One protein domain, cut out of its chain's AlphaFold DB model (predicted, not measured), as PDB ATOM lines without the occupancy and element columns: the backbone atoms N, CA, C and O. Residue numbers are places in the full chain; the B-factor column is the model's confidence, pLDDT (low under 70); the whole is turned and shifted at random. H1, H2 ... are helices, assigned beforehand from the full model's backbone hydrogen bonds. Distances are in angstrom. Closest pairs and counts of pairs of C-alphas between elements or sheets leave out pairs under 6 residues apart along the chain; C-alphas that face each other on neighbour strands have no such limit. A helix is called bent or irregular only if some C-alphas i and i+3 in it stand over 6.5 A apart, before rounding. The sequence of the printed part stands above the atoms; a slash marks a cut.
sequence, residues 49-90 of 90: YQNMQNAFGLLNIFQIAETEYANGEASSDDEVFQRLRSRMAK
ATOM      1  N   TYR A  49     -56.787  24.987 -41.701       96.31
ATOM      2  CA  TYR A  49     -57.058  24.563 -40.326       96.31
ATOM      3  C   TYR A  49     -56.122  25.244 -39.317       96.31
ATOM      4  O   TYR A  49     -56.586  25.766 -38.301       96.31
ATOM      5  N   GLN A  50     -54.821  25.295 -39.607       97.75
ATOM      6  CA  GLN A  50     -53.845  25.944 -38.733       97.75
ATOM      7  C   GLN A  50     -54.101  27.452 -38.615       97.75
ATOM      8  O   GLN A  50     -54.050  28.000 -37.516       97.75
ATOM      9  N   ASN A  51     -54.434  28.116 -39.723       96.50
ATOM     10  CA  ASN A  51     -54.768  29.538 -39.736       96.50
ATOM     11  C   ASN A  51     -56.017  29.833 -38.901       96.50
ATOM     12  O   ASN A  51     -56.029  30.802 -38.143       96.50
ATOM     13  N   MET A  52     -57.034  28.972 -38.975       95.44
ATOM     14  CA  MET A  52     -58.219  29.074 -38.124       95.44
ATOM     15  C   MET A  52     -57.861  28.940 -36.634       95.44
ATOM     16  O   MET A  52     -58.313  29.749 -35.826       95.44
ATOM     17  N   GLN A  53     -57.010  27.975 -36.267       97.06
ATOM     18  CA  GLN A  53     -56.561  27.815 -34.878       97.06
ATOM     19  C   GLN A  53     -55.749  29.019 -34.382       97.06
ATOM     20  O   GLN A  53     -55.960  29.502 -33.269       97.06
ATOM     21  N   ASN A  54     -54.866  29.554 -35.227       97.50
ATOM     22  CA  ASN A  54     -54.094  30.752 -34.910       97.50
ATOM     23  C   ASN A  54     -55.010  31.969 -34.711       97.50
ATOM     24  O   ASN A  54     -54.798  32.745 -33.781       97.50
ATOM     25  N   ALA A  55     -56.050  32.116 -35.539       97.12
ATOM     26  CA  ALA A  55     -57.022  33.196 -35.408       97.12
ATOM     27  C   ALA A  55     -57.759  33.142 -34.060       97.12
ATOM     28  O   ALA A  55     -57.881  34.173 -33.401       97.12
ATOM     29  N   PHE A  56     -58.177  31.958 -33.597       97.00
ATOM     30  CA  PHE A  56     -58.755  31.815 -32.254       97.00
ATOM     31  C   PHE A  56     -57.761  32.177 -31.146       97.00
ATOM     32  O   PHE A  56     -58.134  32.846 -30.185       97.00
ATOM     33  N   GLY A  57     -56.489  31.802 -31.297       96.75
ATOM     34  CA  GLY A  57     -55.431  32.214 -30.373       96.75
ATOM     35  C   GLY A  57     -55.289  33.735 -30.282       96.75
ATOM     36  O   GLY A  57     -55.228  34.282 -29.183       96.75
ATOM     37  N   LEU A  58     -55.304  34.427 -31.424       97.62
ATOM     38  CA  LEU A  58     -55.261  35.889 -31.464       97.62
ATOM     39  C   LEU A  58     -56.499  36.514 -30.818       97.62
ATOM     40  O   LEU A  58     -56.354  37.457 -30.049       97.62
ATOM     41  N   LEU A  59     -57.696  35.983 -31.076       97.75
ATOM     42  CA  LEU A  59     -58.931  36.473 -30.453       97.75
ATOM     43  C   LEU A  59     -58.893  36.355 -28.924       97.75
ATOM     44  O   LEU A  59     -59.320  37.279 -28.239       97.75
ATOM     45  N   ASN A  60     -58.319  35.277 -28.386       97.19
ATOM     46  CA  ASN A  60     -58.121  35.142 -26.941       97.19
ATOM     47  C   ASN A  60     -57.157  36.208 -26.396       97.19
ATOM     48  O   ASN A  60     -57.420  36.797 -25.351       97.19
ATOM     49  N   ILE A  61     -56.058  36.484 -27.109       97.12
ATOM     50  CA  ILE A  61     -55.120  37.555 -26.735       97.12
ATOM     51  C   ILE A  61     -55.828  38.914 -26.757       97.12
ATOM     52  O   ILE A  61     -55.676  39.687 -25.817       97.12
ATOM     53  N   PHE A  62     -56.632  39.192 -27.788       97.31
ATOM     54  CA  PHE A  62     -57.421  40.423 -27.870       97.31
ATOM     55  C   PHE A  62     -58.404  40.553 -26.708       97.31
ATOM     56  O   PHE A  62     -58.470  41.616 -26.103       97.31
ATOM     57  N   GLN A  63     -59.110  39.482 -26.347       97.25
ATOM     58  CA  GLN A  63     -60.041  39.496 -25.217       97.25
ATOM     59  C   GLN A  63     -59.338  39.826 -23.887       97.25
ATOM     60  O   GLN A  63     -59.862  40.592 -23.073       97.25
ATOM     61  N   ILE A  64     -58.150  39.257 -23.665       96.50
ATOM     62  CA  ILE A  64     -57.325  39.566 -22.488       96.50
ATOM     63  C   ILE A  64     -56.908  41.039 -22.524       96.50
ATOM     64  O   ILE A  64     -57.139  41.758 -21.555       96.50
ATOM     65  N   ALA A  65     -56.382  41.503 -23.659       96.25
ATOM     66  CA  ALA A  65     -55.938  42.882 -23.833       96.25
ATOM     67  C   ALA A  65     -57.074  43.901 -23.639       96.25
ATOM     68  O   ALA A  65     -56.856  44.947 -23.034       96.25
ATOM     69  N   GLU A  66     -58.295  43.608 -24.100       96.44
ATOM     70  CA  GLU A  66     -59.471  44.454 -23.855       96.44
ATOM     71  C   GLU A  66     -59.786  44.571 -22.357       96.44
ATOM     72  O   GLU A  66     -60.121  45.655 -21.878       96.44
ATOM     73  N   THR A  67     -59.637  43.474 -21.608       96.06
ATOM     74  CA  THR A  67     -59.857  43.458 -20.154       96.06
ATOM     75  C   THR A  67     -58.781  44.262 -19.420       96.06
ATOM     76  O   THR A  67     -59.110  45.112 -18.593       96.06
ATOM     77  N   GLU A  68     -57.505  44.042 -19.746       96.12
ATOM     78  CA  GLU A  68     -56.372  44.794 -19.186       96.12
ATOM     79  C   GLU A  68     -56.503  46.295 -19.487       96.12
ATOM     80  O   GLU A  68     -56.331  47.139 -18.605       96.12
ATOM     81  N   TYR A  69     -56.895  46.642 -20.717       95.25
ATOM     82  CA  TYR A  69     -57.131  48.027 -21.118       95.25
ATOM     83  C   TYR A  69     -58.258  48.677 -20.304       95.25
ATOM     84  O   TYR A  69     -58.083  49.782 -19.789       95.25
ATOM     85  N   ALA A  70     -59.391  47.987 -20.136       95.69
ATOM     86  CA  ALA A  70     -60.514  48.481 -19.338       95.69
ATOM     87  C   ALA A  70     -60.156  48.680 -17.853       95.69
ATOM     88  O   ALA A  70     -60.687  49.589 -17.213       95.69
ATOM     89  N   ASN A  71     -59.229  47.878 -17.323       97.06
ATOM     90  CA  ASN A  71     -58.721  47.995 -15.953       97.06
ATOM     91  C   ASN A  71     -57.622  49.062 -15.788       97.06
ATOM     92  O   ASN A  71     -57.154  49.290 -14.673       97.06
ATOM     93  N   GLY A  72     -57.213  49.736 -16.869       95.25
ATOM     94  CA  GLY A  72     -56.146  50.737 -16.834       95.25
ATOM     95  C   GLY A  72     -54.739  50.141 -16.743       95.25
ATOM     96  O   GLY A  72     -53.812  50.833 -16.334       95.25
ATOM     97  N   GLU A  73     -54.560  48.878 -17.132       95.25
ATOM     98  CA  GLU A  73     -53.275  48.164 -17.096       95.25
ATOM     99  C   GLU A  73     -52.443  48.361 -18.381       95.25
ATOM    100  O   GLU A  73     -51.412  47.719 -18.587       95.25
ATOM    101  N   ALA A  74     -52.860  49.280 -19.256       92.94
ATOM    102  CA  ALA A  74     -52.122  49.633 -20.461       92.94
ATOM    103  C   ALA A  74     -50.904  50.520 -20.141       92.94
ATOM    104  O   ALA A  74     -50.990  51.460 -19.358       92.94
ATOM    105  N   SER A  75     -49.767  50.247 -20.789       93.62
ATOM    106  CA  SER A  75     -48.583  51.121 -20.750       93.62
ATOM    107  C   SER A  75     -48.568  52.070 -21.950       93.62
ATOM    108  O   SER A  75     -48.986  51.686 -23.045       93.62
ATOM    109  N   SER A  76     -48.023  53.273 -21.771       94.62
ATOM    110  CA  SER A  76     -47.733  54.164 -22.904       94.62
ATOM    111  C   SER A  76     -46.594  53.615 -23.770       94.62
ATOM    112  O   SER A  76     -45.767  52.813 -23.322       94.62
ATOM    113  N   ASP A  77     -46.528  54.052 -25.023       94.38
ATOM    114  CA  ASP A  77     -45.429  53.717 -25.926       94.38
ATOM    115  C   ASP A  77     -44.073  54.175 -25.366       94.38
ATOM    116  O   ASP A  77     -43.118  53.390 -25.367       94.38
ATOM    117  N   ASP A  78     -44.001  55.380 -24.796       96.62
ATOM    118  CA  ASP A  78     -42.803  55.902 -24.130       96.62
ATOM    119  C   ASP A  78     -42.297  54.977 -23.007       96.62
ATOM    120  O   ASP A  78     -41.113  54.611 -22.983       96.62
ATOM    121  N   GLU A  79     -43.189  54.533 -22.113       94.81
ATOM    122  CA  GLU A  79     -42.866  53.595 -21.026       94.81
ATOM    123  C   GLU A  79     -42.362  52.248 -21.561       94.81
ATOM    124  O   GLU A  79     -41.377  51.688 -21.059       94.81
ATOM    125  N   VAL A  80     -43.009  51.725 -22.608       94.69
ATOM    126  CA  VAL A  80     -42.618  50.463 -23.250       94.69
ATOM    127  C   VAL A  80     -41.217  50.581 -23.848       94.69
ATOM    128  O   VAL A  80     -40.359  49.729 -23.578       94.69
ATOM    129  N   PHE A  81     -40.944  51.636 -24.619       96.56
ATOM    130  CA  PHE A  81     -39.641  51.841 -25.250       96.56
ATOM    131  C   PHE A  81     -38.529  52.094 -24.232       96.56
ATOM    132  O   PHE A  81     -37.412  51.597 -24.412       96.56
ATOM    133  N   GLN A  82     -38.813  52.821 -23.149       96.50
ATOM    134  CA  GLN A  82     -37.859  53.003 -22.057       96.50
ATOM    135  C   GLN A  82     -37.482  51.653 -21.434       96.50
ATOM    136  O   GLN A  82     -36.293  51.337 -21.336       96.50
ATOM    137  N   ARG A  83     -38.473  50.815 -21.103       94.94
ATOM    138  CA  ARG A  83     -38.258  49.478 -20.526       94.94
ATOM    139  C   ARG A  83     -37.459  48.560 -21.454       94.94
ATOM    140  O   ARG A  83     -36.590  47.827 -20.980       94.94
ATOM    141  N   LEU A  84     -37.722  48.596 -22.762       95.69
ATOM    142  CA  LEU A  84     -36.974  47.816 -23.754       95.69
ATOM    143  C   LEU A  84     -35.505  48.249 -23.828       95.69
ATOM    144  O   LEU A  84     -34.620  47.400 -23.707       95.69
ATOM    145  N   ARG A  85     -35.231  49.556 -23.941       95.94
ATOM    146  CA  ARG A  85     -33.856  50.090 -23.966       95.94
ATOM    147  C   ARG A  85     -33.071  49.706 -22.714       95.94
ATOM    148  O   ARG A  85     -31.938  49.251 -22.827       95.94
ATOM    149  N   SER A  86     -33.681  49.813 -21.532       94.75
ATOM    150  CA  SER A  86     -33.038  49.428 -20.269       94.75
ATOM    151  C   SER A  86     -32.684  47.938 -20.190       94.75
ATOM    152  O   SER A  86     -31.708  47.587 -19.534       94.75
ATOM    153  N   ARG A  87     -33.444  47.056 -20.854       93.94
ATOM    154  CA  ARG A  87     -33.129  45.617 -20.927       93.94
ATOM    155  C   ARG A  87     -31.999  45.300 -21.903       93.94
ATOM    156  O   ARG A  87     -31.300  44.323 -21.678       93.94
ATOM    157  N   MET A  88     -31.849  46.088 -22.968       91.50
ATOM    158  CA  MET A  88     -30.806  45.906 -23.988       91.50
ATOM    159  C   MET A  88     -29.466  46.551 -23.610       91.50
ATOM    160  O   MET A  88     -28.438  46.178 -24.156       91.50
ATOM    161  N   ALA A  89     -29.478  47.531 -22.704       83.12
ATOM    162  CA  ALA A  89     -28.277  48.189 -22.185       83.12
ATOM    163  C   ALA A  89     -27.583  47.407 -21.046       83.12
ATOM    164  O   ALA A  89     -26.644  47.920 -20.437       83.12
ATOM    165  N   LYS A  90     -28.075  46.202 -20.738       56.25
ATOM    166  CA  LYS A  90     -27.508  45.252 -19.777       56.25
ATOM    167  C   LYS A  90     -26.801  44.134 -20.528       56.25
ATOM    168  O   LYS A  90     -25.751  43.693 -20.020       56.25
TER     169      LYS A  90
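AT A GLANCE: This is residues 49 to 90 of the 90 residues of the protein "Antitoxin" of Acinetobacter puyangensis (UniProt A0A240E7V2). Picture an open, flat V made of two helices: the long helix H1 is one arm, the shorter helix H2 is the other, and a six-residue link makes the bottom of the V. The two arms spread away from that link and stay apart, and the stretches 49 to 64, 67 to 72 and 75 to 90 stand free. The printed part has 42 residues with two named helices, H1 then H2, and no named strand; its class is all helix. The whole is extended, with a radius of gyration of the C-alphas of 14.8 A, and spans 41 by 26 by 12 A.

IN THESE COORDINATES: Find C-alpha 49 at (-57.058, 24.563, -40.326); from there H1, residues 49 to 70, runs 32.0 A to C-alpha 70 at (-60.514, 48.481, -19.338), with both y and z rising. Look next at C-alpha 77, at (-45.429, 53.717, -25.926), where H2, residues 77 to 88, begins. It runs 16.7 A to C-alpha 88 at (-30.806, 45.906, -23.988), with x rising and y falling.

HOW THE PARTS SIT: Start from H1, the longest helix, and go through residues 71 to 76, a short link, to H2. Compare the C-alphas of the two helices and you will find them apart, with no C-alpha of the one within 8 A of the other. In both H1 and H2 every O i to N i+4 pair is within hydrogen-bond range. Neither helix is bent or irregular.

THE WHOLE: The two C-alphas farthest apart are those of Tyr 49 and Lys 90, at 41.5 A, the first and last printed residues. Residue 90 is also the chain's last. The printed part has no cut and no long link. Look in the B-factor column for the pLDDT: its mean over the printed part is 94.7, and residue 90 alone is under 70.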